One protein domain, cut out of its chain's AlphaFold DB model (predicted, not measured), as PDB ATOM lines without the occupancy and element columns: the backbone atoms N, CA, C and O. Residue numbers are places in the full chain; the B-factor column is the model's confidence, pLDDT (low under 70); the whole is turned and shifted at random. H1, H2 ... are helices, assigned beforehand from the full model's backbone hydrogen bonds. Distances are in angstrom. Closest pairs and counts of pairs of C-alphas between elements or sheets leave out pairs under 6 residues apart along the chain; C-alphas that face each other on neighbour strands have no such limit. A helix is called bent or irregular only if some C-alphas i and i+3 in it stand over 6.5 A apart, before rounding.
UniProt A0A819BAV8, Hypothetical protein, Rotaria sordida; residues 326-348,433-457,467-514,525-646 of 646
ATOM      1  N   LYS A 326      66.659 179.862  53.834       47.56
ATOM      2  CA  LYS A 326      67.038 179.970  52.403       47.56
ATOM      3  C   LYS A 326      68.549 179.933  52.061       47.56
ATOM      4  O   LYS A 326      68.890 179.248  51.095       47.56
ATOM      5  N   PRO A 327      69.472 180.623  52.765       51.25
ATOM      6  CA  PRO A 327      70.899 180.569  52.447       51.25
ATOM      7  C   PRO A 327      71.533 179.196  52.707       51.25
ATOM      8  O   PRO A 327      72.419 178.807  51.951       51.25
ATOM      9  N   ILE A 328      71.062 178.430  53.700       46.34
ATOM     10  CA  ILE A 328      71.548 177.066  53.966       46.34
ATOM     11  C   ILE A 328      71.066 176.120  52.862       46.34
ATOM     12  O   ILE A 328      71.867 175.357  52.323       46.34
ATOM     13  N   ARG A 329      69.804 176.252  52.430       51.16
ATOM     14  CA  ARG A 329      69.240 175.508  51.289       51.16
ATOM     15  C   ARG A 329      70.014 175.764  49.990       51.16
ATOM     16  O   ARG A 329      70.375 174.821  49.289       51.16
ATOM     17  N   TRP A 330      70.333 177.027  49.697       65.62
ATOM     18  CA  TRP A 330      71.135 177.404  48.526       65.62
ATOM     19  C   TRP A 330      72.559 176.829  48.583       65.62
ATOM     20  O   TRP A 330      73.087 176.354  47.573       65.62
ATOM     21  N   LEU A 331      73.170 176.833  49.770       50.91
ATOM     22  CA  LEU A 331      74.515 176.312  49.990       50.91
ATOM     23  C   LEU A 331      74.567 174.783  49.859       50.91
ATOM     24  O   LEU A 331      75.430 174.274  49.146       50.91
ATOM     25  N   LEU A 332      73.626 174.055  50.474       53.53
ATOM     26  CA  LEU A 332      73.533 172.595  50.361       53.53
ATOM     27  C   LEU A 332      73.364 172.175  48.898       53.53
ATOM     28  O   LEU A 332      74.076 171.297  48.417       53.53
ATOM     29  N   GLN A 333      72.491 172.862  48.159       65.50
ATOM     30  CA  GLN A 333      72.250 172.575  46.748       65.50
ATOM     31  C   GLN A 333      73.499 172.832  45.891       65.50
ATOM     32  O   GLN A 333      73.836 172.021  45.028       65.50
ATOM     33  N   ARG A 334      74.256 173.905  46.161       63.59
ATOM     34  CA  ARG A 334      75.541 174.192  45.494       63.59
ATOM     35  C   ARG A 334      76.612 173.148  45.821       63.59
ATOM     36  O   ARG A 334      77.340 172.741  44.916       63.59
ATOM     37  N   VAL A 335      76.693 172.700  47.073       59.22
ATOM     38  CA  VAL A 335      77.653 171.679  47.522       59.22
ATOM     39  C   VAL A 335      77.335 170.315  46.906       59.22
ATOM     40  O   VAL A 335      78.232 169.694  46.341       59.22
ATOM     41  N   LEU A 336      76.068 169.889  46.903       61.19
ATOM     42  CA  LEU A 336      75.636 168.661  46.225       61.19
ATOM     43  C   LEU A 336      75.879 168.722  44.712       61.19
ATOM     44  O   LEU A 336      76.377 167.763  44.130       61.19
ATOM     45  N   THR A 337      75.609 169.864  44.072       68.69
ATOM     46  CA  THR A 337      75.875 170.037  42.633       68.69
ATOM     47  C   THR A 337      77.373 169.935  42.327       68.69
ATOM     48  O   THR A 337      77.765 169.302  41.346       68.69
ATOM     49  N   LEU A 338      78.227 170.509  43.184       55.69
ATOM     50  CA  LEU A 338      79.682 170.391  43.078       55.69
ATOM     51  C   LEU A 338      80.147 168.942  43.270       55.69
ATOM     52  O   LEU A 338      80.928 168.456  42.455       55.69
ATOM     53  N   LEU A 339      79.641 168.234  44.283       54.75
ATOM     54  CA  LEU A 339      79.964 166.824  44.531       54.75
ATOM     55  C   LEU A 339      79.560 165.928  43.349       54.75
ATOM     56  O   LEU A 339      80.379 165.145  42.866       54.75
ATOM     57  N   CYS A 340      78.358 166.111  42.793       55.94
ATOM     58  CA  CYS A 340      77.911 165.400  41.591       55.94
ATOM     59  C   CYS A 340      78.789 165.705  40.367       55.94
ATOM     60  O   CYS A 340      79.104 164.810  39.576       55.94
ATOM     61  N   PHE A 341      79.236 166.955  40.214       60.78
ATOM     62  CA  PHE A 341      80.149 167.341  39.140       60.78
ATOM     63  C   PHE A 341      81.522 166.662  39.279       60.78
ATOM     64  O   PHE A 341      82.081 166.193  38.284       60.78
ATOM     65  N   PHE A 342      82.044 166.537  40.504       48.88
ATOM     66  CA  PHE A 342      83.296 165.824  40.780       48.88
ATOM     67  C   PHE A 342      83.185 164.315  40.529       48.88
ATOM     68  O   PHE A 342      84.076 163.753  39.889       48.88
ATOM     69  N   CYS A 343      82.075 163.675  40.911       54.09
ATOM     70  CA  CYS A 343      81.826 162.266  40.581       54.09
ATOM     71  C   CYS A 343      81.792 162.034  39.059       54.09
ATOM     72  O   CYS A 343      82.437 161.116  38.546       54.09
ATOM     73  N   LYS A 344      81.136 162.927  38.303       52.12
ATOM     74  CA  LYS A 344      81.079 162.856  36.831       52.12
ATOM     75  C   LYS A 344      82.447 163.096  36.171       52.12
ATOM     76  O   LYS A 344      82.766 162.472  35.156       52.12
ATOM     77  N   ALA A 345      83.276 163.969  36.745       49.06
ATOM     78  CA  ALA A 345      84.634 164.236  36.265       49.06
ATOM     79  C   ALA A 345      85.607 163.072  36.535       49.06
ATOM     80  O   ALA A 345      86.481 162.811  35.702       49.06
ATOM     81  N   CYS A 346      85.435 162.341  37.644       45.59
ATOM     82  CA  CYS A 346      86.199 161.124  37.930       45.59
ATOM     83  C   CYS A 346      85.886 159.999  36.931       45.59
ATOM     84  O   CYS A 346      86.817 159.438  36.350       45.59
ATOM     85  N   GLY A 347      84.608 159.751  36.615       45.34
ATOM     86  CA  GLY A 347      84.222 158.714  35.643       45.34
ATOM     87  C   GLY A 347      84.730 158.973  34.214       45.34
ATOM     88  O   GLY A 347      85.134 158.055  33.500       45.34
ATOM     89  N   LYS A 348      84.815 160.244  33.789       42.62
ATOM     90  CA  LYS A 348      85.288 160.605  32.435       42.62
ATOM     91  C   LYS A 348      86.803 160.417  32.239       42.62
ATOM     92  O   LYS A 348      87.272 160.371  31.102       42.62
ATOM     93  N   TRP A 433      93.472 171.273  49.262       68.56
ATOM     94  CA  TRP A 433      92.105 171.707  49.592       68.56
ATOM     95  C   TRP A 433      91.133 170.535  49.712       68.56
ATOM     96  O   TRP A 433      90.359 170.489  50.666       68.56
ATOM     97  N   VAL A 434      91.212 169.583  48.779       72.69
ATOM     98  CA  VAL A 434      90.418 168.349  48.824       72.69
ATOM     99  C   VAL A 434      90.766 167.539  50.075       72.69
ATOM    100  O   VAL A 434      89.856 167.109  50.771       72.69
ATOM    101  N   GLY A 435      92.052 167.427  50.427       76.88
ATOM    102  CA  GLY A 435      92.494 166.777  51.665       76.88
ATOM    103  C   GLY A 435      91.903 167.412  52.929       76.88
ATOM    104  O   GLY A 435      91.318 166.712  53.748       76.88
ATOM    105  N   THR A 436      91.961 168.742  53.070       70.88
ATOM    106  CA  THR A 436      91.330 169.439  54.212       70.88
ATOM    107  C   THR A 436      89.817 169.274  54.251       70.88
ATOM    108  O   THR A 436      89.266 169.084  55.328       70.88
ATOM    109  N   LEU A 437      89.138 169.323  53.103       73.88
ATOM    110  CA  LEU A 437      87.693 169.094  53.035       73.88
ATOM    111  C   LEU A 437      87.327 167.676  53.479       73.88
ATOM    112  O   LEU A 437      86.356 167.515  54.209       73.88
ATOM    113  N   ILE A 438      88.122 166.674  53.090       76.69
ATOM    114  CA  ILE A 438      87.944 165.285  53.527       76.69
ATOM    115  C   ILE A 438      88.137 165.172  55.042       76.69
ATOM    116  O   ILE A 438      87.297 164.575  55.700       76.69
ATOM    117  N   ILE A 439      89.177 165.789  55.614       76.50
ATOM    118  CA  ILE A 439      89.413 165.757  57.069       76.50
ATOM    119  C   ILE A 439      88.251 166.411  57.826       76.50
ATOM    120  O   ILE A 439      87.727 165.816  58.759       76.50
ATOM    121  N   ILE A 440      87.797 167.592  57.392       71.12
ATOM    122  CA  ILE A 440      86.645 168.276  58.003       71.12
ATOM    123  C   ILE A 440      85.393 167.404  57.913       71.12
ATOM    124  O   ILE A 440      84.662 167.283  58.891       71.12
ATOM    125  N   PHE A 441      85.150 166.787  56.755       75.12
ATOM    126  CA  PHE A 441      84.003 165.913  56.539       75.12
ATOM    127  C   PHE A 441      84.065 164.661  57.421       75.12
ATOM    128  O   PHE A 441      83.055 164.292  58.008       75.12
ATOM    129  N   LEU A 442      85.244 164.056  57.585       75.81
ATOM    130  CA  LEU A 442      85.459 162.919  58.481       75.81
ATOM    131  C   LEU A 442      85.276 163.307  59.954       75.81
ATOM    132  O   LEU A 442      84.654 162.557  60.698       75.81
ATOM    133  N   SER A 443      85.742 164.484  60.381       70.50
ATOM    134  CA  SER A 443      85.497 164.993  61.739       70.50
ATOM    135  C   SER A 443      84.016 165.292  61.991       70.50
ATOM    136  O   SER A 443      83.503 165.007  63.072       70.50
ATOM    137  N   LEU A 444      83.311 165.830  60.990       72.50
ATOM    138  CA  LEU A 444      81.861 166.033  61.031       72.50
ATOM    139  C   LEU A 444      81.120 164.702  61.104       72.50
ATOM    140  O   LEU A 444      80.251 164.552  61.953       72.50
ATOM    141  N   LEU A 445      81.493 163.726  60.275       71.31
ATOM    142  CA  LEU A 445      80.928 162.381  60.316       71.31
ATOM    143  C   LEU A 445      81.169 161.716  61.666       71.31
ATOM    144  O   LEU A 445      80.229 161.151  62.198       71.31
ATOM    145  N   TYR A 446      82.368 161.830  62.243       78.06
ATOM    146  CA  TYR A 446      82.675 161.308  63.578       78.06
ATOM    147  C   TYR A 446      81.831 161.977  64.675       78.06
ATOM    148  O   TYR A 446      81.329 161.319  65.585       78.06
ATOM    149  N   SER A 447      81.623 163.291  64.572       69.12
ATOM    150  CA  SER A 447      80.766 164.037  65.503       69.12
ATOM    151  C   SER A 447      79.293 163.650  65.344       69.12
ATOM    152  O   SER A 447      78.578 163.513  66.328       69.12
ATOM    153  N   ILE A 448      78.835 163.427  64.109       71.19
ATOM    154  CA  ILE A 448      77.475 162.963  63.824       71.19
ATOM    155  C   ILE A 448      77.299 161.525  64.301       71.19
ATOM    156  O   ILE A 448      76.300 161.256  64.946       71.19
ATOM    157  N   THR A 449      78.245 160.613  64.052       70.62
ATOM    158  CA  THR A 449      78.130 159.214  64.488       70.62
ATOM    159  C   THR A 449      78.136 159.094  66.003       70.62
ATOM    160  O   THR A 449      77.308 158.368  66.548       70.62
ATOM    161  N   THR A 450      78.998 159.846  66.693       68.19
ATOM    162  CA  THR A 450      78.959 159.935  68.160       68.19
ATOM    163  C   THR A 450      77.618 160.490  68.633       68.19
ATOM    164  O   THR A 450      76.969 159.849  69.455       68.19
ATOM    165  N   LEU A 451      77.126 161.591  68.053       62.00
ATOM    166  CA  LEU A 451      75.812 162.152  68.387       62.00
ATOM    167  C   LEU A 451      74.658 161.170  68.112       62.00
ATOM    168  O   LEU A 451      73.760 161.052  68.939       62.00
ATOM    169  N   THR A 452      74.687 160.426  67.001       65.88
ATOM    170  CA  THR A 452      73.658 159.428  66.666       65.88
ATOM    171  C   THR A 452      73.717 158.209  67.574       65.88
ATOM    172  O   THR A 452      72.679 157.670  67.944       65.88
ATOM    173  N   HIS A 453      74.919 157.793  67.981       68.81
ATOM    174  CA  HIS A 453      75.103 156.733  68.966       68.81
ATOM    175  C   HIS A 453      74.556 157.168  70.334       68.81
ATOM    176  O   HIS A 453      73.961 156.364  71.045       68.81
ATOM    177  N   PHE A 454      74.679 158.454  70.677       55.53
ATOM    178  CA  PHE A 454      74.020 159.025  71.851       55.53
ATOM    179  C   PHE A 454      72.494 159.120  71.687       55.53
ATOM    180  O   PHE A 454      71.774 158.801  72.627       55.53
ATOM    181  N   SER A 455      71.975 159.495  70.511       51.06
ATOM    182  CA  SER A 455      70.525 159.643  70.288       51.06
ATOM    183  C   SER A 455      69.771 158.324  70.090       51.06
ATOM    184  O   SER A 455      68.553 158.294  70.235       51.06
ATOM    185  N   SER A 456      70.461 157.242  69.716       48.59
ATOM    186  CA  SER A 456      69.859 155.923  69.466       48.59
ATOM    187  C   SER A 456      69.452 155.178  70.743       48.59
ATOM    188  O   SER A 456      68.850 154.109  70.652       48.59
ATOM    189  N   PHE A 457      69.726 155.726  71.927       49.66
ATOM    190  CA  PHE A 457      69.155 155.237  73.180       49.66
ATOM    191  C   PHE A 457      67.682 155.664  73.294       49.66
ATOM    192  O   PHE A 457      67.323 156.564  74.047       49.66
ATOM    193  N   LEU A 467      59.000 149.005  88.947       47.94
ATOM    194  CA  LEU A 467      59.456 149.977  89.959       47.94
ATOM    195  C   LEU A 467      60.965 149.907  90.259       47.94
ATOM    196  O   LEU A 467      61.630 150.942  90.261       47.94
ATOM    197  N   GLU A 468      61.538 148.714  90.448       54.31
ATOM    198  CA  GLU A 468      62.999 148.568  90.590       54.31
ATOM    199  C   GLU A 468      63.722 148.903  89.281       54.31
ATOM    200  O   GLU A 468      64.797 149.511  89.301       54.31
ATOM    201  N   LEU A 469      63.100 148.579  88.141       62.00
ATOM    202  CA  LEU A 469      63.620 148.935  86.828       62.00
ATOM    203  C   LEU A 469      63.538 150.451  86.597       62.00
ATOM    204  O   LEU A 469      64.551 151.027  86.227       62.00
ATOM    205  N   LEU A 470      62.422 151.120  86.933       55.38
ATOM    206  CA  LEU A 470      62.286 152.584  86.857       55.38
ATOM    207  C   LEU A 470      63.287 153.276  87.759       55.38
ATOM    208  O   LEU A 470      63.817 154.308  87.372       55.38
ATOM    209  N   VAL A 471      63.524 152.756  88.963       63.22
ATOM    210  CA  VAL A 471      64.494 153.317  89.904       63.22
ATOM    211  C   VAL A 471      65.908 153.186  89.348       63.22
ATOM    212  O   VAL A 471      66.665 154.155  89.353       63.22
ATOM    213  N   ASN A 472      66.277 152.012  88.839       64.88
ATOM    214  CA  ASN A 472      67.594 151.804  88.248       64.88
ATOM    215  C   ASN A 472      67.750 152.596  86.934       64.88
ATOM    216  O   ASN A 472      68.829 153.103  86.626       64.88
ATOM    217  N   GLU A 473      66.660 152.780  86.189       69.88
ATOM    218  CA  GLU A 473      66.598 153.613  84.991       69.88
ATOM    219  C   GLU A 473      66.663 155.100  85.310       69.88
ATOM    220  O   GLU A 473      67.425 155.795  84.654       69.88
ATOM    221  N   THR A 474      65.971 155.604  86.333       64.50
ATOM    222  CA  THR A 474      66.095 157.005  86.767       64.50
ATOM    223  C   THR A 474      67.478 157.275  87.326       64.50
ATOM    224  O   THR A 474      68.050 158.305  86.996       64.50
ATOM    225  N   ILE A 475      68.076 156.347  88.082       69.88
ATOM    226  CA  ILE A 475      69.479 156.458  88.508       69.88
ATOM    227  C   ILE A 475      70.399 156.503  87.285       69.88
ATOM    228  O   ILE A 475      71.263 157.376  87.204       69.88
ATOM    229  N   ARG A 476      70.195 155.627  86.292       70.50
ATOM    230  CA  ARG A 476      70.947 155.676  85.030       70.50
ATOM    231  C   ARG A 476      70.724 156.978  84.279       70.50
ATOM    232  O   ARG A 476      71.690 157.498  83.741       70.50
ATOM    233  N   LEU A 477      69.507 157.509  84.245       68.44
ATOM    234  CA  LEU A 477      69.148 158.707  83.495       68.44
ATOM    235  C   LEU A 477      69.644 159.983  84.183       68.44
ATOM    236  O   LEU A 477      70.105 160.894  83.504       68.44
ATOM    237  N   VAL A 478      69.629 160.032  85.519       69.06
ATOM    238  CA  VAL A 478      70.240 161.098  86.326       69.06
ATOM    239  C   VAL A 478      71.754 161.045  86.189       69.06
ATOM    240  O   VAL A 478      72.353 162.061  85.857       69.06
ATOM    241  N   ALA A 479      72.371 159.866  86.317       70.44
ATOM    242  CA  ALA A 479      73.800 159.692  86.054       70.44
ATOM    243  C   ALA A 479      74.156 160.031  84.595       70.44
ATOM    244  O   ALA A 479      75.239 160.540  84.308       70.44
ATOM    245  N   HIS A 480      73.242 159.783  83.655       69.62
ATOM    246  CA  HIS A 480      73.390 160.156  82.253       69.62
ATOM    247  C   HIS A 480      73.298 161.671  82.062       69.62
ATOM    248  O   HIS A 480      74.152 162.237  81.390       69.62
ATOM    249  N   CYS A 481      72.336 162.338  82.703       71.19
ATOM    250  CA  CYS A 481      72.216 163.792  82.711       71.19
ATOM    251  C   CYS A 481      73.421 164.443  83.384       71.19
ATOM    252  O   CYS A 481      73.928 165.428  82.875       71.19
ATOM    253  N   GLU A 482      73.939 163.882  84.474       69.44
ATOM    254  CA  GLU A 482      75.153 164.355  85.138       69.44
ATOM    255  C   GLU A 482      76.382 164.188  84.231       69.44
ATOM    256  O   GLU A 482      77.180 165.113  84.066       69.44
ATOM    257  N   ARG A 483      76.485 163.050  83.532       64.94
ATOM    258  CA  ARG A 483      77.550 162.783  82.556       64.94
ATOM    259  C   ARG A 483      77.446 163.664  81.299       64.94
ATOM    260  O   ARG A 483      78.484 164.040  80.758       64.94
ATOM    261  N   ILE A 484      76.239 164.004  80.842       63.53
ATOM    262  CA  ILE A 484      75.975 164.867  79.672       63.53
ATOM    263  C   ILE A 484      76.089 166.357  80.016       63.53
ATOM    264  O   ILE A 484      76.615 167.137  79.220       63.53
ATOM    265  N   SER A 485      75.614 166.751  81.196       64.44
ATOM    266  CA  SER A 485      75.745 168.095  81.773       64.44
ATOM    267  C   SER A 485      77.209 168.496  81.905       64.44
ATOM    268  O   SER A 485      77.552 169.674  81.767       64.44
ATOM    269  N   ASN A 486      78.081 167.503  82.098       71.94
ATOM    270  CA  ASN A 486      79.503 167.713  82.232       71.94
ATOM    271  C   ASN A 486      80.063 168.480  81.020       71.94
ATOM    272  O   ASN A 486      80.069 168.011  79.875       71.94
ATOM    273  N   SER A 487      80.569 169.682  81.297       71.88
ATOM    274  CA  SER A 487      81.191 170.601  80.336       71.88
ATOM    275  C   SER A 487      82.284 169.925  79.491       71.88
ATOM    276  O   SER A 487      82.529 170.310  78.341       71.88
ATOM    277  N   ARG A 488      82.874 168.841  80.018       81.50
ATOM    278  CA  ARG A 488      83.842 167.971  79.347       81.50
ATOM    279  C   ARG A 488      83.356 167.410  78.009       81.50
ATOM    280  O   ARG A 488      84.154 167.385  77.077       81.50
ATOM    281  N   LEU A 489      82.089 167.003  77.866       84.50
ATOM    282  CA  LEU A 489      81.614 166.388  76.615       84.50
ATOM    283  C   LEU A 489      81.574 167.400  75.463       84.50
ATOM    284  O   LEU A 489      82.038 167.114  74.361       84.50
ATOM    285  N   GLY A 490      81.082 168.614  75.729       86.75
ATOM    286  CA  GLY A 490      81.099 169.690  74.736       86.75
ATOM    287  C   GLY A 490      82.527 170.049  74.326       86.75
ATOM    288  O   GLY A 490      82.831 170.181  73.143       86.75
ATOM    289  N   ASN A 491      83.438 170.118  75.296       88.94
ATOM    290  CA  ASN A 491      84.850 170.353  75.018       88.94
ATOM    291  C   ASN A 491      85.479 169.217  74.195       88.94
ATOM    292  O   ASN A 491      86.209 169.507  73.253       88.94
ATOM    293  N   LEU A 492      85.144 167.953  74.464       87.75
ATOM    294  CA  LEU A 492      85.632 166.794  73.706       87.75
ATOM    295  C   LEU A 492      85.245 166.863  72.218       87.75
ATOM    296  O   LEU A 492      86.067 166.561  71.353       87.75
ATOM    297  N   VAL A 493      84.013 167.285  71.918       89.31
ATOM    298  CA  VAL A 493      83.493 167.356  70.541       89.31
ATOM    299  C   VAL A 493      83.995 168.603  69.807       89.31
ATOM    300  O   VAL A 493      84.473 168.515  68.676       89.31
ATOM    301  N   PHE A 494      83.914 169.781  70.432       93.19
ATOM    302  CA  PHE A 494      84.179 171.050  69.743       93.19
ATOM    303  C   PHE A 494      85.649 171.467  69.729       93.19
ATOM    304  O   PHE A 494      86.031 172.266  68.869       93.19
ATOM    305  N   PHE A 495      86.487 170.949  70.630       93.69
ATOM    306  CA  PHE A 495      87.908 171.296  70.667       93.69
ATOM    307  C   PHE A 495      88.680 170.830  69.419       93.69
ATOM    308  O   PHE A 495      89.343 171.670  68.806       93.69
ATOM    309  N   PRO A 496      88.565 169.568  68.948       92.31
ATOM    310  CA  PRO A 496      89.231 169.139  67.715       92.31
ATOM    311  C   PRO A 496      88.793 169.963  66.499       92.31
ATOM    312  O   PRO A 496      89.620 170.351  65.673       92.31
ATOM    313  N   ILE A 497      87.498 170.291  66.419       93.50
ATOM    314  CA  ILE A 497      86.943 171.121  65.344       93.50
ATOM    315  C   ILE A 497      87.546 172.530  65.401       93.50
ATOM    316  O   ILE A 497      87.969 173.058  64.370       93.50
ATOM    317  N   ALA A 498      87.645 173.122  66.595       96.12
ATOM    318  CA  ALA A 498      88.265 174.428  66.783       96.12
ATOM    319  C   ALA A 498      89.732 174.425  66.333       96.12
ATOM    320  O   ALA A 498      90.116 175.267  65.524       96.12
ATOM    321  N   VAL A 499      90.536 173.447  66.765       95.00
ATOM    322  CA  VAL A 499      91.948 173.317  66.359       95.00
ATOM    323  C   VAL A 499      92.083 173.185  64.837       95.00
ATOM    324  O   VAL A 499      92.897 173.884  64.228       95.00
ATOM    325  N   CYS A 500      91.238 172.372  64.193       93.38
ATOM    326  CA  CYS A 500      91.189 172.266  62.732       93.38
ATOM    327  C   CYS A 500      90.916 173.623  62.063       93.38
ATOM    328  O   CYS A 500      91.595 173.989  61.100       93.38
ATOM    329  N   LEU A 501      89.971 174.409  62.590       94.88
ATOM    330  CA  LEU A 501      89.670 175.750  62.083       94.88
ATOM    331  C   LEU A 501      90.853 176.714  62.244       94.88
ATOM    332  O   LEU A 501      91.147 177.461  61.309       94.88
ATOM    333  N   ILE A 502      91.584 176.661  63.365       94.75
ATOM    334  CA  ILE A 502      92.802 177.468  63.575       94.75
ATOM    335  C   ILE A 502      93.845 177.162  62.497       94.75
ATOM    336  O   ILE A 502      94.428 178.087  61.920       94.75
ATOM    337  N   VAL A 503      94.062 175.883  62.177       91.56
ATOM    338  CA  VAL A 503      95.015 175.462  61.135       91.56
ATOM    339  C   VAL A 503      94.571 175.958  59.754       91.56
ATOM    340  O   VAL A 503      95.368 176.564  59.029       91.56
ATOM    341  N   ILE A 504      93.290 175.790  59.408       90.19
ATOM    342  CA  ILE A 504      92.711 176.256  58.133       90.19
ATOM    343  C   ILE A 504      92.855 177.777  57.984       90.19
ATOM    344  O   ILE A 504      93.209 178.288  56.913       90.19
ATOM    345  N   PHE A 505      92.603 178.519  59.058       92.62
ATOM    346  CA  PHE A 505      92.710 179.973  59.077       92.62
ATOM    347  C   PHE A 505      94.161 180.438  58.961       92.62
ATOM    348  O   PHE A 505      94.458 181.300  58.130       92.62
ATOM    349  N   SER A 506      95.079 179.798  59.683       90.06
ATOM    350  CA  SER A 506      96.518 180.072  59.594       90.06
ATOM    351  C   SER A 506      97.052 179.853  58.171       90.06
ATOM    352  O   SER A 506      97.838 180.653  57.652       90.06
ATOM    353  N   TRP A 507      96.571 178.819  57.471       84.88
ATOM    354  CA  TRP A 507      96.899 178.593  56.058       84.88
ATOM    355  C   TRP A 507      96.271 179.613  55.107       84.88
ATOM    356  O   TRP A 507      96.886 179.963  54.093       84.88
ATOM    357  N   SER A 508      95.078 180.111  55.427       84.50
ATOM    358  CA  SER A 508      94.377 181.111  54.617       84.50
ATOM    359  C   SER A 508      95.104 182.460  54.629       84.50
ATOM    360  O   SER A 508      95.319 183.040  53.564       84.50
ATOM    361  N   VAL A 509      95.597 182.912  55.791       81.81
ATOM    362  CA  VAL A 509      96.357 184.177  55.918       81.81
ATOM    363  C   VAL A 509      97.656 184.152  55.126       81.81
ATOM    364  O   VAL A 509      97.984 185.115  54.427       81.81
ATOM    365  N   LYS A 510      98.381 183.027  55.160       67.38
ATOM    366  CA  LYS A 510      99.636 182.870  54.412       67.38
ATOM    367  C   LYS A 510      99.441 183.083  52.908       67.38
ATOM    368  O   LYS A 510     100.403 183.408  52.224       67.38
ATOM    369  N   ARG A 511      98.224 182.897  52.374       61.03
ATOM    370  CA  ARG A 511      97.930 183.032  50.942       61.03
ATOM    371  C   ARG A 511      97.747 184.479  50.488       61.03
ATOM    372  O   ARG A 511      98.177 184.784  49.381       61.03
ATOM    373  N   GLU A 512      97.174 185.343  51.320       64.12
ATOM    374  CA  GLU A 512      96.995 186.765  50.988       64.12
ATOM    375  C   GLU A 512      98.335 187.509  50.934       64.12
ATOM    376  O   GLU A 512      98.536 188.358  50.071       64.12
ATOM    377  N   ARG A 513      99.301 187.128  51.781       59.34
ATOM    378  CA  ARG A 513     100.641 187.740  51.809       59.34
ATOM    379  C   ARG A 513     101.667 187.093  50.870       59.34
ATOM    380  O   ARG A 513     102.839 187.436  50.950       59.34
ATOM    381  N   LYS A 514     101.267 186.202  49.948       51.62
ATOM    382  CA  LYS A 514     102.190 185.497  49.018       51.62
ATOM    383  C   LYS A 514     103.002 186.399  48.074       51.62
ATOM    384  O   LYS A 514     103.854 185.872  47.366       51.62
ATOM    385  N   VAL A 525     100.109 182.130  64.021       84.81
ATOM    386  CA  VAL A 525      98.740 182.061  64.507       84.81
ATOM    387  C   VAL A 525      98.151 183.468  64.353       84.81
ATOM    388  O   VAL A 525      98.791 184.456  64.717       84.81
ATOM    389  N   ILE A 526      96.976 183.565  63.727       89.12
ATOM    390  CA  ILE A 526      96.316 184.854  63.472       89.12
ATOM    391  C   ILE A 526      96.106 185.527  64.818       89.12
ATOM    392  O   ILE A 526      95.397 184.916  65.607       89.12
ATOM    393  N   PRO A 527      96.658 186.716  65.108       87.12
ATOM    394  CA  PRO A 527      96.446 187.344  66.405       87.12
ATOM    395  C   PRO A 527      94.939 187.513  66.660       87.12
ATOM    396  O   PRO A 527      94.191 187.775  65.716       87.12
ATOM    397  N   PRO A 528      94.457 187.356  67.902       82.88
ATOM    398  CA  PRO A 528      93.059 187.633  68.211       82.88
ATOM    399  C   PRO A 528      92.720 189.099  67.904       82.88
ATOM    400  O   PRO A 528      93.602 189.957  67.816       82.88
ATOM    401  N   ILE A 529      91.435 189.393  67.680       86.81
ATOM    402  CA  ILE A 529      90.962 190.764  67.446       86.81
ATOM    403  C   ILE A 529      91.406 191.689  68.583       86.81
ATOM    404  O   ILE A 529      91.254 191.359  69.755       86.81
ATOM    405  N   GLU A 530      91.968 192.844  68.226       84.50
ATOM    406  CA  GLU A 530      92.253 193.892  69.200       84.50
ATOM    407  C   GLU A 530      90.920 194.382  69.786       84.50
ATOM    408  O   GLU A 530      90.093 194.909  69.031       84.50
ATOM    409  N   PRO A 531      90.688 194.243  71.102       78.69
ATOM    410  CA  PRO A 531      89.407 194.595  71.715       78.69
ATOM    411  C   PRO A 531      89.086 196.092  71.587       78.69
ATOM    412  O   PRO A 531      87.925 196.489  71.625       78.69
ATOM    413  N   PHE A 532      90.106 196.927  71.371       80.38
ATOM    414  CA  PHE A 532      89.967 198.374  71.219       80.38
ATOM    415  C   PHE A 532      89.597 198.823  69.801       80.38
ATOM    416  O   PHE A 532      89.293 200.001  69.578       80.38
ATOM    417  N   ARG A 533      89.581 197.912  68.822       85.69
ATOM    418  CA  ARG A 533      89.253 198.272  67.442       85.69
ATOM    419  C   ARG A 533      87.771 198.646  67.324       85.69
ATOM    420  O   ARG A 533      86.891 198.004  67.888       85.69
ATOM    421  N   THR A 534      87.467 199.707  66.576       85.44
ATOM    422  CA  THR A 534      86.088 200.215  66.399       85.44
ATOM    423  C   THR A 534      85.189 199.279  65.590       85.44
ATOM    424  O   THR A 534      83.968 199.312  65.726       85.44
ATOM    425  N   THR A 535      85.774 198.419  64.763       86.38
ATOM    426  CA  THR A 535      85.050 197.478  63.905       86.38
ATOM    427  C   THR A 535      84.651 196.218  64.672       86.38
ATOM    428  O   THR A 535      85.513 195.580  65.268       86.38
ATOM    429  N   ASN A 536      83.382 195.807  64.579       86.31
ATOM    430  CA  ASN A 536      82.842 194.570  65.174       86.31
ATOM    431  C   ASN A 536      82.897 194.503  66.716       86.31
ATOM    432  O   ASN A 536      83.021 193.416  67.289       86.31
ATOM    433  N   ARG A 537      82.766 195.651  67.401       89.81
ATOM    434  CA  ARG A 537      82.718 195.725  68.875       89.81
ATOM    435  C   ARG A 537      81.649 194.818  69.478       89.81
ATOM    436  O   ARG A 537      81.940 194.098  70.421       89.81
ATOM    437  N   PHE A 538      80.453 194.808  68.888       89.75
ATOM    438  CA  PHE A 538      79.339 193.993  69.373       89.75
ATOM    439  C   PHE A 538      79.676 192.502  69.348       89.75
ATOM    440  O   PHE A 538      79.606 191.847  70.376       89.75
ATOM    441  N   THR A 539      80.142 191.976  68.212       88.69
ATOM    442  CA  THR A 539      80.493 190.553  68.097       88.69
ATOM    443  C   THR A 539      81.630 190.164  69.034       88.69
ATOM    444  O   THR A 539      81.597 189.095  69.630       88.69
ATOM    445  N   THR A 540      82.618 191.046  69.199       90.94
ATOM    446  CA  THR A 540      83.722 190.830  70.143       90.94
ATOM    447  C   THR A 540      83.198 190.765  71.579       90.94
ATOM    448  O   THR A 540      83.504 189.814  72.293       90.94
ATOM    449  N   ALA A 541      82.340 191.712  71.974       92.06
ATOM    450  CA  ALA A 541      81.691 191.723  73.282       92.06
ATOM    451  C   ALA A 541      80.823 190.475  73.508       92.06
ATOM    452  O   ALA A 541      80.901 189.877  74.576       92.06
ATOM    453  N   THR A 542      80.063 190.021  72.504       91.62
ATOM    454  CA  THR A 542      79.268 188.785  72.589       91.62
ATOM    455  C   THR A 542      80.152 187.569  72.859       91.62
ATOM    456  O   THR A 542      79.846 186.784  73.750       91.62
ATOM    457  N   VAL A 543      81.267 187.416  72.137       92.25
ATOM    458  CA  VAL A 543      82.170 186.268  72.324       92.25
ATOM    459  C   VAL A 543      82.841 186.306  73.697       92.25
ATOM    460  O   VAL A 543      82.911 185.275  74.361       92.25
ATOM    461  N   PHE A 544      83.279 187.479  74.167       93.44
ATOM    462  CA  PHE A 544      83.809 187.619  75.526       93.44
ATOM    463  C   PHE A 544      82.745 187.398  76.605       93.44
ATOM    464  O   PHE A 544      83.065 186.843  77.653       93.44
ATOM    465  N   GLY A 545      81.489 187.769  76.352       93.31
ATOM    466  CA  GLY A 545      80.361 187.467  77.231       93.31
ATOM    467  C   GLY A 545      80.124 185.962  77.361       93.31
ATOM    468  O   GLY A 545      80.037 185.458  78.478       93.31
ATOM    469  N   ILE A 546      80.120 185.234  76.238       91.25
ATOM    470  CA  ILE A 546      80.012 183.763  76.221       91.25
ATOM    471  C   ILE A 546      81.190 183.129  76.970       91.25
ATOM    472  O   ILE A 546      80.984 182.296  77.848       91.25
ATOM    473  N   LEU A 547      82.421 183.564  76.680       92.25
ATOM    474  CA  LEU A 547      83.624 183.086  77.367       92.25
ATOM    475  C   LEU A 547      83.559 183.325  78.879       92.25
ATOM    476  O   LEU A 547      83.875 182.429  79.655       92.25
ATOM    477  N   SER A 548      83.131 184.515  79.300       93.25
ATOM    478  CA  SER A 548      83.010 184.862  80.719       93.25
ATOM    479  C   SER A 548      81.944 184.015  81.409       93.25
ATOM    480  O   SER A 548      82.162 183.563  82.528       93.25
ATOM    481  N   PHE A 549      80.815 183.762  80.740       90.56
ATOM    482  CA  PHE A 549      79.757 182.896  81.253       90.56
ATOM    483  C   PHE A 549      80.231 181.447  81.434       90.56
ATOM    484  O   PHE A 549      80.013 180.866  82.493       90.56
ATOM    485  N   GLU A 550      80.938 180.878  80.454       90.50
ATOM    486  CA  GLU A 550      81.503 179.524  80.561       90.50
ATOM    487  C   GLU A 550      82.557 179.430  81.676       90.50
ATOM    488  O   GLU A 550      82.557 178.483  82.460       90.50
ATOM    489  N   VAL A 551      83.420 180.443  81.815       89.38
ATOM    490  CA  VAL A 551      84.395 180.509  82.916       89.38
ATOM    491  C   VAL A 551      83.692 180.609  84.272       89.38
ATOM    492  O   VAL A 551      84.080 179.909  85.204       89.38
ATOM    493  N   LEU A 552      82.634 181.418  84.391       87.00
ATOM    494  CA  LEU A 552      81.823 181.501  85.608       87.00
ATOM    495  C   LEU A 552      81.159 180.164  85.945       87.00
ATOM    496  O   LEU A 552      81.178 179.774  87.108       87.00
ATOM    497  N   LYS A 553      80.635 179.442  84.945       83.94
ATOM    498  CA  LYS A 553      80.048 178.108  85.132       83.94
ATOM    499  C   LYS A 553      81.080 177.116  85.671       83.94
ATOM    500  O   LYS A 553      80.777 176.369  86.596       83.94
ATOM    501  N   ILE A 554      82.311 177.163  85.153       84.50
ATOM    502  CA  ILE A 554      83.425 176.373  85.692       84.50
ATOM    503  C   ILE A 554      83.679 176.773  87.147       84.50
ATOM    504  O   ILE A 554      83.663 175.902  88.005       84.50
ATOM    505  N   PHE A 555      83.850 178.064  87.457       82.75
ATOM    506  CA  PHE A 555      84.076 178.535  88.834       82.75
ATOM    507  C   PHE A 555      82.966 178.131  89.811       82.75
ATOM    508  O   PHE A 555      83.259 177.803  90.959       82.75
ATOM    509  N   GLU A 556      81.708 178.143  89.379       81.69
ATOM    510  CA  GLU A 556      80.575 177.686  90.181       81.69
ATOM    511  C   GLU A 556      80.701 176.190  90.506       81.69
ATOM    512  O   GLU A 556      80.615 175.794  91.670       81.69
ATOM    513  N   GLU A 557      81.010 175.373  89.497       78.19
ATOM    514  CA  GLU A 557      81.313 173.951  89.671       78.19
ATOM    515  C   GLU A 557      82.507 173.755  90.622       78.19
ATOM    516  O   GLU A 557      82.452 172.919  91.519       78.19
ATOM    517  N   LEU A 558      83.547 174.591  90.526       74.38
ATOM    518  CA  LEU A 558      84.727 174.538  91.399       74.38
ATOM    519  C   LEU A 558      84.410 174.832  92.868       74.38
ATOM    520  O   LEU A 558      84.982 174.191  93.753       74.38
ATOM    521  N   LEU A 559      83.559 175.830  93.118       74.19
ATOM    522  CA  LEU A 559      83.187 176.272  94.462       74.19
ATOM    523  C   LEU A 559      82.256 175.268  95.148       74.19
ATOM    524  O   LEU A 559      82.316 175.125  96.368       74.19
ATOM    525  N   PHE A 560      81.417 174.566  94.382       72.25
ATOM    526  CA  PHE A 560      80.444 173.620  94.929       72.25
ATOM    527  C   PHE A 560      80.876 172.148  94.873       72.25
ATOM    528  O   PHE A 560      80.302 171.346  95.604       72.25
ATOM    529  N   SER A 561      81.887 171.789  94.072       64.06
ATOM    530  CA  SER A 561      82.416 170.417  93.963       64.06
ATOM    531  C   SER A 561      83.526 170.093  94.980       64.06
ATOM    532  O   SER A 561      84.015 168.971  95.042       64.06
ATOM    533  N   ALA A 562      83.906 171.036  95.851       54.81
ATOM    534  CA  ALA A 562      84.956 170.860  96.870       54.81
ATOM    535  C   ALA A 562      84.611 169.861  98.012       54.81
ATOM    536  O   ALA A 562      85.208 169.919  99.085       54.81
ATOM    537  N   GLY A 563      83.630 168.976  97.808       53.19
ATOM    538  CA  GLY A 563      83.098 168.050  98.808       53.19
ATOM    539  C   GLY A 563      83.796 166.689  98.902       53.19
ATOM    540  O   GLY A 563      83.667 166.062  99.948       53.19
ATOM    541  N   ASP A 564      84.567 166.262  97.891       53.78
ATOM    542  CA  ASP A 564      85.246 164.949  97.885       53.78
ATOM    543  C   ASP A 564      86.786 165.080  97.941       53.78
ATOM    544  O   ASP A 564      87.487 164.834  96.956       53.78
ATOM    545  N   PRO A 565      87.362 165.463  99.097       49.16
ATOM    546  CA  PRO A 565      88.774 165.834  99.228       49.16
ATOM    547  C   PRO A 565      89.787 164.670  99.217       49.16
ATOM    548  O   PRO A 565      90.937 164.881  99.594       49.16
ATOM    549  N   LEU A 566      89.419 163.438  98.850       51.84
ATOM    550  CA  LEU A 566      90.196 162.277  99.317       51.84
ATOM    551  C   LEU A 566      91.156 161.606  98.326       51.84
ATOM    552  O   LEU A 566      92.071 160.938  98.796       51.84
ATOM    553  N   ASN A 567      91.041 161.795  97.004       68.31
ATOM    554  CA  ASN A 567      91.815 160.946  96.073       68.31
ATOM    555  C   ASN A 567      92.742 161.662  95.077       68.31
ATOM    556  O   ASN A 567      93.623 161.010  94.520       68.31
ATOM    557  N   HIS A 568      92.609 162.973  94.854       74.94
ATOM    558  CA  HIS A 568      93.485 163.717  93.937       74.94
ATOM    559  C   HIS A 568      94.134 164.877  94.693       74.94
ATOM    560  O   HIS A 568      93.450 165.661  95.341       74.94
ATOM    561  N   GLY A 569      95.467 164.976  94.668       87.19
ATOM    562  CA  GLY A 569      96.171 166.054  95.364       87.19
ATOM    563  C   GLY A 569      95.743 167.435  94.851       87.19
ATOM    564  O   GLY A 569      95.569 167.618  93.647       87.19
ATOM    565  N   VAL A 570      95.652 168.421  95.753       85.12
ATOM    566  CA  VAL A 570      95.189 169.801  95.478       85.12
ATOM    567  C   VAL A 570      95.871 170.432  94.253       85.12
ATOM    568  O   VAL A 570      95.248 171.167  93.488       85.12
ATOM    569  N   LEU A 571      97.155 170.129  94.029       84.69
ATOM    570  CA  LEU A 571      97.907 170.637  92.880       84.69
ATOM    571  C   LEU A 571      97.398 170.078  91.541       84.69
ATOM    572  O   LEU A 571      97.308 170.825  90.569       84.69
ATOM    573  N   VAL A 572      97.070 168.783  91.482       85.75
ATOM    574  CA  VAL A 572      96.561 168.134  90.260       85.75
ATOM    575  C   VAL A 572      95.205 168.721  89.903       85.75
ATOM    576  O   VAL A 572      94.975 169.080  88.751       85.75
ATOM    577  N   GLU A 573      94.356 168.905  90.910       83.81
ATOM    578  CA  GLU A 573      93.053 169.530  90.747       83.81
ATOM    579  C   GLU A 573      93.179 170.982  90.250       83.81
ATOM    580  O   GLU A 573      92.498 171.374  89.304       83.81
ATOM    581  N   LEU A 574      94.104 171.778  90.799       84.94
ATOM    582  CA  LEU A 574      94.354 173.139  90.314       84.94
ATOM    583  C   LEU A 574      94.836 173.161  88.852       84.94
ATOM    584  O   LEU A 574      94.352 173.973  88.059       84.94
ATOM    585  N   ILE A 575      95.768 172.277  88.483       88.38
ATOM    586  CA  ILE A 575      96.294 172.177  87.112       88.38
ATOM    587  C   ILE A 575      95.187 171.776  86.137       88.38
ATOM    588  O   ILE A 575      95.064 172.382  85.071       88.38
ATOM    589  N   GLU A 576      94.363 170.794  86.502       86.94
ATOM    590  CA  GLU A 576      93.229 170.359  85.689       86.94
ATOM    591  C   GLU A 576      92.261 171.521  85.432       86.94
ATOM    592  O   GLU A 576      91.862 171.777  84.294       86.94
ATOM    593  N   ARG A 577      91.948 172.294  86.474       85.62
ATOM    594  CA  ARG A 577      91.042 173.445  86.390       85.62
ATOM    595  C   ARG A 577      91.602 174.557  85.495       85.62
ATOM    596  O   ARG A 577      90.880 175.083  84.647       85.62
ATOM    597  N   ILE A 578      92.896 174.876  85.610       88.56
ATOM    598  CA  ILE A 578      93.575 175.837  84.717       88.56
ATOM    599  C   ILE A 578      93.553 175.337  83.266       88.56
ATOM    600  O   ILE A 578      93.293 176.116  82.345       88.56
ATOM    601  N   ALA A 579      93.777 174.037  83.048       90.56
ATOM    602  CA  ALA A 579      93.748 173.441  81.717       90.56
ATOM    603  C   ALA A 579      92.365 173.568  81.058       90.56
ATOM    604  O   ALA A 579      92.293 173.889  79.871       90.56
ATOM    605  N   ILE A 580      91.272 173.401  81.812       90.62
ATOM    606  CA  ILE A 580      89.903 173.578  81.300       90.62
ATOM    607  C   ILE A 580      89.670 175.028  80.841       90.62
ATOM    608  O   ILE A 580      89.142 175.239  79.749       90.62
ATOM    609  N   VAL A 581      90.107 176.029  81.614       91.88
ATOM    610  CA  VAL A 581      89.965 177.449  81.234       91.88
ATOM    611  C   VAL A 581      90.735 177.761  79.946       91.88
ATOM    612  O   VAL A 581      90.206 178.413  79.043       91.88
ATOM    613  N   ILE A 582      91.962 177.245  79.815       93.50
ATOM    614  CA  ILE A 582      92.762 177.387  78.588       93.50
ATOM    615  C   ILE A 582      92.052 176.715  77.405       93.50
ATOM    616  O   ILE A 582      91.982 177.292  76.318       93.50
ATOM    617  N   LEU A 583      91.486 175.524  77.612       93.12
ATOM    618  CA  LEU A 583      90.772 174.770  76.583       93.12
ATOM    619  C   LEU A 583      89.546 175.543  76.073       93.12
ATOM    620  O   LEU A 583      89.363 175.656  74.860       93.12
ATOM    621  N   VAL A 584      88.766 176.159  76.968       93.81
ATOM    622  CA  VAL A 584      87.644 177.041  76.599       93.81
ATOM    623  C   VAL A 584      88.129 178.248  75.784       93.81
ATOM    624  O   VAL A 584      87.536 178.575  74.753       93.81
ATOM    625  N   GLY A 585      89.251 178.863  76.169       94.62
ATOM    626  CA  GLY A 585      89.871 179.941  75.392       94.62
ATOM    627  C   GLY A 585      90.258 179.510  73.971       94.62
ATOM    628  O   GLY A 585      89.959 180.210  73.000       94.62
ATOM    629  N   VAL A 586      90.865 178.328  73.823       95.12
ATOM    630  CA  VAL A 586      91.236 177.755  72.514       95.12
ATOM    631  C   VAL A 586      90.001 177.398  71.682       95.12
ATOM    632  O   VAL A 586      90.006 177.603  70.469       95.12
ATOM    633  N   ARG A 587      88.920 176.921  72.312       95.69
ATOM    634  CA  ARG A 587      87.656 176.567  71.648       95.69
ATOM    635  C   ARG A 587      87.017 177.761  70.936       95.69
ATOM    636  O   ARG A 587      86.643 177.640  69.774       95.69
ATOM    637  N   TYR A 588      86.945 178.924  71.585       95.81
ATOM    638  CA  TYR A 588      86.353 180.133  70.986       95.81
ATOM    639  C   TYR A 588      87.348 180.986  70.186       95.81
ATOM    640  O   TYR A 588      86.955 181.941  69.508       95.81
ATOM    641  N   TYR A 589      88.629 180.613  70.172       96.12
ATOM    642  CA  TYR A 589      89.660 181.279  69.382       96.12
ATOM    643  C   TYR A 589      89.332 181.422  67.883       96.12
ATOM    644  O   TYR A 589      89.496 182.521  67.346       96.12
ATOM    645  N   PRO A 590      88.841 180.381  67.171       96.31
ATOM    646  CA  PRO A 590      88.514 180.489  65.751       96.31
ATOM    647  C   PRO A 590      87.442 181.543  65.483       96.31
ATOM    648  O   PRO A 590      87.498 182.227  64.461       96.31
ATOM    649  N   VAL A 591      86.490 181.710  66.406       95.88
ATOM    650  CA  VAL A 591      85.439 182.723  66.291       95.88
ATOM    651  C   VAL A 591      86.068 184.115  66.271       95.88
ATOM    652  O   VAL A 591      85.840 184.865  65.321       95.88
ATOM    653  N   LEU A 592      86.947 184.419  67.233       95.00
ATOM    654  CA  LEU A 592      87.674 185.694  67.299       95.00
ATOM    655  C   LEU A 592      88.607 185.901  66.097       95.00
ATOM    656  O   LEU A 592      88.625 186.980  65.504       95.00
ATOM    657  N   ALA A 593      89.347 184.865  65.691       94.50
ATOM    658  CA  ALA A 593      90.254 184.925  64.547       94.50
ATOM    659  C   ALA A 593      89.505 185.185  63.226       94.50
ATOM    660  O   ALA A 593      89.982 185.921  62.359       94.50
ATOM    661  N   SER A 594      88.298 184.633  63.072       94.50
ATOM    662  CA  SER A 594      87.487 184.821  61.866       94.50
ATOM    663  C   SER A 594      87.009 186.257  61.664       94.50
ATOM    664  O   SER A 594      86.792 186.659  60.522       94.50
ATOM    665  N   LEU A 595      86.895 187.049  62.739       92.56
ATOM    666  CA  LEU A 595      86.503 188.459  62.656       92.56
ATOM    667  C   LEU A 595      87.574 189.314  61.974       92.56
ATOM    668  O   LEU A 595      87.244 190.319  61.343       92.56
ATOM    669  N   GLN A 596      88.846 188.910  62.070       91.75
ATOM    670  CA  GLN A 596      89.938 189.557  61.344       91.75
ATOM    671  C   GLN A 596      89.993 189.127  59.873       91.75
ATOM    672  O   GLN A 596      90.396 189.905  59.005       91.75
ATOM    673  N   LEU A 597      89.570 187.897  59.581       91.00
ATOM    674  CA  LEU A 597      89.546 187.359  58.230       91.00
ATOM    675  C   LEU A 597      88.365 187.935  57.440       91.00
ATOM    676  O   LEU A 597      87.197 187.648  57.698       91.00
ATOM    677  N   ARG A 598      88.661 188.694  56.382       88.44
ATOM    678  CA  ARG A 598      87.633 189.202  55.452       88.44
ATOM    679  C   ARG A 598      87.124 188.145  54.465       88.44
ATOM    680  O   ARG A 598      86.343 188.463  53.573       88.44
ATOM    681  N   ASN A 599      87.527 186.888  54.632       89.56
ATOM    682  CA  ASN A 599      87.184 185.803  53.725       89.56
ATOM    683  C   ASN A 599      85.764 185.275  53.977       89.56
ATOM    684  O   ASN A 599      85.378 184.942  55.095       89.56
ATOM    685  N   VAL A 600      84.976 185.137  52.907       89.38
ATOM    686  CA  VAL A 600      83.614 184.572  52.981       89.38
ATOM    687  C   VAL A 600      83.650 183.129  53.497       89.38
ATOM    688  O   VAL A 600      82.795 182.723  54.278       89.38
ATOM    689  N   ILE A 601      84.684 182.373  53.116       88.06
ATOM    690  CA  ILE A 601      84.868 180.975  53.521       88.06
ATOM    691  C   ILE A 601      85.080 180.854  55.037       88.06
ATOM    692  O   ILE A 601      84.472 179.993  55.663       88.06
ATOM    693  N   SER A 602      85.890 181.725  55.655       92.06
ATOM    694  CA  SER A 602      86.103 181.677  57.109       92.06
ATOM    695  C   SER A 602      84.828 182.011  57.878       92.06
ATOM    696  O   SER A 602      84.527 181.349  58.867       92.06
ATOM    697  N   ARG A 603      84.034 182.969  57.382       92.75
ATOM    698  CA  ARG A 603      82.719 183.294  57.958       92.75
ATOM    699  C   ARG A 603      81.741 182.128  57.859       92.75
ATOM    700  O   ARG A 603      81.023 181.870  58.816       92.75
ATOM    701  N   LEU A 604      81.735 181.406  56.737       90.56
ATOM    702  CA  LEU A 604      80.891 180.226  56.552       90.56
ATOM    703  C   LEU A 604      81.234 179.123  57.561       90.56
ATOM    704  O   LEU A 604      80.341 178.602  58.222       90.56
ATOM    705  N   PHE A 605      82.523 178.799  57.703       93.06
ATOM    706  CA  PHE A 605      82.969 177.776  58.648       93.06
ATOM    707  C   PHE A 605      82.662 178.146  60.100       93.06
ATOM    708  O   PHE A 605      82.201 177.292  60.850       93.06
ATOM    709  N   ILE A 606      82.850 179.412  60.488       95.25
ATOM    710  CA  ILE A 606      82.481 179.860  61.838       95.25
ATOM    711  C   ILE A 606      80.975 179.875  62.058       95.25
ATOM    712  O   ILE A 606      80.531 179.502  63.136       95.25
ATOM    713  N   CYS A 607      80.183 180.242  61.052       93.44
ATOM    714  CA  CYS A 607      78.728 180.172  61.154       93.44
ATOM    715  C   CYS A 607      78.264 178.735  61.440       93.44
ATOM    716  O   CYS A 607      77.496 178.513  62.370       93.44
ATOM    717  N   LEU A 608      78.796 177.749  60.707       90.31
ATOM    718  CA  LEU A 608      78.505 176.331  60.951       90.31
ATOM    719  C   LEU A 608      79.001 175.862  62.324       90.31
ATOM    720  O   LEU A 608      78.302 175.110  62.996       90.31
ATOM    721  N   TYR A 609      80.180 176.322  62.745       94.88
ATOM    722  CA  TYR A 609      80.746 176.001  64.052       94.88
ATOM    723  C   TYR A 609      79.867 176.506  65.204       94.88
ATOM    724  O   TYR A 609      79.487 175.718  66.063       94.88
ATOM    725  N   ILE A 610      79.489 177.790  65.190       94.19
ATOM    726  CA  ILE A 610      78.624 178.396  66.216       94.19
ATOM    727  C   ILE A 610      77.226 177.778  66.184       94.19
ATOM    728  O   ILE A 610      76.645 177.534  67.234       94.19
ATOM    729  N   LEU A 611      76.677 177.494  64.999       90.56
ATOM    730  CA  LEU A 611      75.380 176.828  64.895       90.56
ATOM    731  C   LEU A 611      75.426 175.433  65.531       90.56
ATOM    732  O   LEU A 611      74.529 175.088  66.293       90.56
ATOM    733  N   GLY A 612      76.480 174.659  65.259       88.69
ATOM    734  CA  GLY A 612      76.701 173.370  65.909       88.69
ATOM    735  C   GLY A 612      76.806 173.506  67.427       88.69
ATOM    736  O   GLY A 612      76.169 172.742  68.146       88.69
ATOM    737  N   ASP A 613      77.546 174.512  67.899       92.19
ATOM    738  CA  ASP A 613      77.725 174.808  69.324       92.19
ATOM    739  C   ASP A 613      76.391 175.109  70.024       92.19
ATOM    740  O   ASP A 613      76.058 174.503  71.042       92.19
ATOM    741  N   ILE A 614      75.576 175.981  69.423       88.56
ATOM    742  CA  ILE A 614      74.247 176.350  69.927       88.56
ATOM    743  C   ILE A 614      73.312 175.139  69.940       88.56
ATOM    744  O   ILE A 614      72.632 174.906  70.936       88.56
ATOM    745  N   VAL A 615      73.271 174.352  68.861       86.75
ATOM    746  CA  VAL A 615      72.422 173.153  68.794       86.75
ATOM    747  C   VAL A 615      72.828 172.148  69.865       86.75
ATOM    748  O   VAL A 615      71.965 171.609  70.555       86.75
ATOM    749  N   PHE A 616      74.130 171.931  70.055       87.00
ATOM    750  CA  PHE A 616      74.626 171.045  71.099       87.00
ATOM    751  C   PHE A 616      74.269 171.555  72.498       87.00
ATOM    752  O   PHE A 616      73.830 170.769  73.334       87.00
ATOM    753  N   ALA A 617      74.390 172.862  72.748       86.38
ATOM    754  CA  ALA A 617      73.969 173.467  74.007       86.38
ATOM    755  C   ALA A 617      72.462 173.284  74.250       86.38
ATOM    756  O   ALA A 617      72.074 172.868  75.337       86.38
ATOM    757  N   ILE A 618      71.615 173.508  73.241       84.56
ATOM    758  CA  ILE A 618      70.162 173.302  73.346       84.56
ATOM    759  C   ILE A 618      69.833 171.840  73.653       84.56
ATOM    760  O   ILE A 618      68.998 171.581  74.513       84.56
ATOM    761  N   ILE A 619      70.487 170.884  72.985       83.00
ATOM    762  CA  ILE A 619      70.284 169.454  73.253       83.00
ATOM    763  C   ILE A 619      70.722 169.125  74.683       83.00
ATOM    764  O   ILE A 619      69.956 168.525  75.428       83.00
ATOM    765  N   ARG A 620      71.914 169.570  75.097       82.44
ATOM    766  CA  ARG A 620      72.459 169.315  76.438       82.44
ATOM    767  C   ARG A 620      71.536 169.836  77.540       82.44
ATOM    768  O   ARG A 620      71.196 169.094  78.457       82.44
ATOM    769  N   GLU A 621      71.143 171.105  77.452       80.44
ATOM    770  CA  GLU A 621      70.297 171.750  78.461       80.44
ATOM    771  C   GLU A 621      68.847 171.232  78.385       80.44
ATOM    772  O   GLU A 621      68.215 170.990  79.412       80.44
ATOM    773  N   GLY A 622      68.328 170.989  77.177       79.06
ATOM    774  CA  GLY A 622      66.971 170.489  76.952       79.06
ATOM    775  C   GLY A 622      66.760 169.053  77.432       79.06
ATOM    776  O   GLY A 622      65.703 168.750  77.981       79.06
ATOM    777  N   SER A 623      67.764 168.182  77.294       75.06
ATOM    778  CA  SER A 623      67.697 166.795  77.774       75.06
ATOM    779  C   SER A 623      67.647 166.684  79.300       75.06
ATOM    780  O   SER A 623      67.106 165.708  79.810       75.06
ATOM    781  N   CYS A 624      68.173 167.672  80.034       70.88
ATOM    782  CA  CYS A 624      68.279 167.613  81.497       70.88
ATOM    783  C   CYS A 624      67.219 168.457  82.234       70.88
ATOM    784  O   CYS A 624      67.125 168.387  83.461       70.88
ATOM    785  N   MET A 625      66.417 169.249  81.510       65.06
ATOM    786  CA  MET A 625      65.556 170.293  82.082       65.06
ATOM    787  C   MET A 625      64.432 169.806  83.008       65.06
ATOM    788  O   MET A 625      63.850 170.630  83.706       65.06
ATOM    789  N   GLY A 626      64.119 168.509  83.049       59.28
ATOM    790  CA  GLY A 626      63.106 167.996  83.973       59.28
ATOM    791  C   GLY A 626      63.552 166.863  84.898       59.28
ATOM    792  O   GLY A 626      62.712 166.330  85.617       59.28
ATOM    793  N   PHE A 627      64.850 166.543  84.942       53.16
ATOM    794  CA  PHE A 627      65.410 165.588  85.913       53.16
ATOM    795  C   PHE A 627      66.274 166.244  86.988       53.16
ATOM    796  O   PHE A 627      66.453 165.679  88.065       53.16
ATOM    797  N   LEU A 628      66.800 167.444  86.736       47.09
ATOM    798  CA  LEU A 628      67.484 168.211  87.771       47.09
ATOM    799  C   LEU A 628      66.445 168.987  88.589       47.09
ATOM    800  O   LEU A 628      65.542 169.585  87.997       47.09
ATOM    801  N   PRO A 629      66.554 169.018  89.932       46.28
ATOM    802  CA  PRO A 629      65.663 169.825  90.748       46.28
ATOM    803  C   PRO A 629      65.737 171.264  90.236       46.28
ATOM    804  O   PRO A 629      66.810 171.874  90.216       46.28
ATOM    805  N   LEU A 630      64.592 171.788  89.789       43.84
ATOM    806  CA  LEU A 630      64.455 173.124  89.203       43.84
ATOM    807  C   LEU A 630      65.079 174.225  90.077       43.84
ATOM    808  O   LEU A 630      65.443 175.271  89.548       43.84
ATOM    809  N   SER A 631      65.277 173.980  91.376       41.78
ATOM    810  CA  SER A 631      65.989 174.874  92.293       41.78
ATOM    811  C   SER A 631      67.437 175.176  91.885       41.78
ATOM    812  O   SER A 631      67.899 176.285  92.144       41.78
ATOM    813  N   ARG A 632      68.152 174.262  91.204       46.34
ATOM    814  CA  ARG A 632      69.510 174.546  90.688       46.34
ATOM    815  C   ARG A 632      69.483 175.465  89.464       46.34
ATOM    816  O   ARG A 632      70.318 176.353  89.363       46.34
ATOM    817  N   TYR A 633      68.512 175.298  88.564       47.94
ATOM    818  CA  TYR A 633      68.423 176.093  87.330       47.94
ATOM    819  C   TYR A 633      67.754 177.457  87.522       47.94
ATOM    820  O   TYR A 633      68.198 178.438  86.924       47.94
ATOM    821  N   TYR A 634      66.716 177.546  88.364       46.00
ATOM    822  CA  TYR A 634      66.075 178.826  88.677       46.00
ATOM    823  C   TYR A 634      67.039 179.770  89.398       46.00
ATOM    824  O   TYR A 634      67.052 180.948  89.074       46.00
ATOM    825  N   SER A 635      67.917 179.248  90.263       46.09
ATOM    826  CA  SER A 635      68.997 180.024  90.887       46.09
ATOM    827  C   SER A 635      69.884 180.714  89.844       46.09
ATOM    828  O   SER A 635      70.044 181.930  89.888       46.09
ATOM    829  N   SER A 636      70.426 179.978  88.865       46.06
ATOM    830  CA  SER A 636      71.358 180.558  87.885       46.06
ATOM    831  C   SER A 636      70.666 181.424  86.823       46.06
ATOM    832  O   SER A 636      71.256 182.402  86.371       46.06
ATOM    833  N   ILE A 637      69.422 181.118  86.425       45.38
ATOM    834  CA  ILE A 637      68.661 181.942  85.467       45.38
ATOM    835  C   ILE A 637      68.112 183.205  86.134       45.38
ATOM    836  O   ILE A 637      68.172 184.266  85.516       45.38
ATOM    837  N   GLU A 638      67.616 183.144  87.375       47.44
ATOM    838  CA  GLU A 638      67.264 184.356  88.120       47.44
ATOM    839  C   GLU A 638      68.509 185.186  88.410       47.44
ATOM    840  O   GLU A 638      68.486 186.380  88.131       47.44
ATOM    841  N   GLU A 639      69.626 184.588  88.844       44.59
ATOM    842  CA  GLU A 639      70.884 185.328  88.997       44.59
ATOM    843  C   GLU A 639      71.364 185.944  87.673       44.59
ATOM    844  O   GLU A 639      71.806 187.091  87.668       44.59
ATOM    845  N   ALA A 640      71.258 185.244  86.540       40.47
ATOM    846  CA  ALA A 640      71.644 185.783  85.235       40.47
ATOM    847  C   ALA A 640      70.693 186.893  84.760       40.47
ATOM    848  O   ALA A 640      71.150 187.927  84.276       40.47
ATOM    849  N   LYS A 641      69.379 186.727  84.948       37.91
ATOM    850  CA  LYS A 641      68.360 187.742  84.644       37.91
ATOM    851  C   LYS A 641      68.528 188.979  85.526       37.91
ATOM    852  O   LYS A 641      68.309 190.089  85.059       37.91
ATOM    853  N   LEU A 642      68.975 188.795  86.766       37.91
ATOM    854  CA  LEU A 642      69.301 189.870  87.696       37.91
ATOM    855  C   LEU A 642      70.653 190.544  87.386       37.91
ATOM    856  O   LEU A 642      70.824 191.713  87.715       37.91
ATOM    857  N   ARG A 643      71.602 189.855  86.733       39.09
ATOM    858  CA  ARG A 643      72.904 190.419  86.316       39.09
ATOM    859  C   ARG A 643      72.890 191.081  84.932       39.09
ATOM    860  O   ARG A 643      73.726 191.940  84.687       39.09
ATOM    861  N   MET A 644      71.972 190.710  84.034       32.69
ATOM    862  CA  MET A 644      71.853 191.303  82.687       32.69
ATOM    863  C   MET A 644      71.068 192.628  82.643       32.69
ATOM    864  O   MET A 644      70.964 193.227  81.577       32.69
ATOM    865  N   VAL A 645      70.506 193.080  83.769       34.69
ATOM    866  CA  VAL A 645      69.794 194.371  83.883       34.69
ATOM    867  C   VAL A 645      70.724 195.511  84.348       34.69
ATOM    868  O   VAL A 645      70.275 196.646  84.456       34.69
ATOM    869  N   CYS A 646      72.018 195.235  84.560       32.41
ATOM    870  CA  CYS A 646      73.039 196.248  84.855       32.41
ATOM    871  C   CYS A 646      73.653 196.850  83.584       32.41
ATOM    872  O   CYS A 646      74.080 196.060  82.707       32.41
TER     873      CYS A 646
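This is residues 326 to 348, 433 to 457, 467 to 514 and 525 to 646 of the 646 residues of the protein "Hypothetical protein" of Rotaria sordida (UniProt A0A819BAV8). Three long helices form a loose core, H4 and H7 side by side with H6 slanting past both of them, while H5 packs along H6 and H2 packs on H4 at the far side from H5. Residues 467 to 473 of H3 stick out at one end, residues 332 to 348 of H1 stick out as a detached arm, and H8 follows H7 without touching any helix. The printed part has 218 residues with eight named helices, H1 to H8 in chain order, and no named strand; the class is all helix. The whole is loose, with a radius of gyration of the C-alphas of 21.0 A and spans of 63 by 49 by 38 A.

H6, residues 570 to 596, is the longest helix and forms a bundle, a group of helices that touch one another, with H4, residues 487 to 512, and H7, residues 600 to 624. H6 is irregular, with C-alphas 587 and 590 7.1 A apart, and has a kink of 35 degrees near residue 590; H4 is only just irregular, with C-alphas 493 and 496 6.6 A apart, and has a kink of 37 degrees near residue 494. H6 touches H4 with residues 583 to 594 alone, at a steep tilt of 42 degrees, the same way; their closest C-alphas, of Ala 498 and Arg 587, are 5.3 A apart. H6 and H7 form a helical hairpin at a steep tilt of 44 degrees, closest at the C-alphas of Ser 594 and Ser 602, 5.9 A. H4 and H7 touch at a shallow tilt of 4 degrees, opposite ways, closest at the C-alphas of Phe 505 and Ser 602, 7.1 A. H5, residues 537 to 560, forms a helical hairpin with H6, at a shallow tilt of 14 degrees, closest at the C-alphas of Val 551 and Val 581, 6.6 A. H2, residues 433 to 455, touches H4 at 12 degrees, a shallow tilt, opposite ways; the closest C-alphas, of Ser 447 and Val 493, are 6.6 A apart. H3, residues 467 to 485, touches H7 with residues 481 to 485 alone, closest at the C-alphas of Cys 481 and Cys 624, 5.6 A. H1, residues 326 to 348, and H8, residues 630 to 643, touch no helix. Every O i to N i+4 pair is within hydrogen-bond range in H1, H2, H3 and H5, against 18 of 22 in H4, 19 of 23 in H6, 20 of 21 in H7 and 8 of 10 in H8.

From first to last C-alpha H6 measures 39.8 A, H4 37.0 A, H7 36.6 A and H5 34.2 A. H6 begins at C-alpha 570, (95.189, 169.801, 95.478); H1 begins at C-alpha 326, (67.038, 179.970, 52.403), and H8 ends at C-alpha 643, (72.904, 190.419, 86.316).

The C-alphas farthest apart, of Leu 467 and Lys 514, are 69.0 A apart. Residues 349 to 432, 458 to 466 and 515 to 524 are not printed, with C-alpha gaps of 21.5 A, 20.1 A and 16.2 A across the cuts. Of the links printed whole, none is long. The mean pLDDT of the printed part is 74.3, and 83 residues are under 70, among them 326 to 348 and 625 to 646.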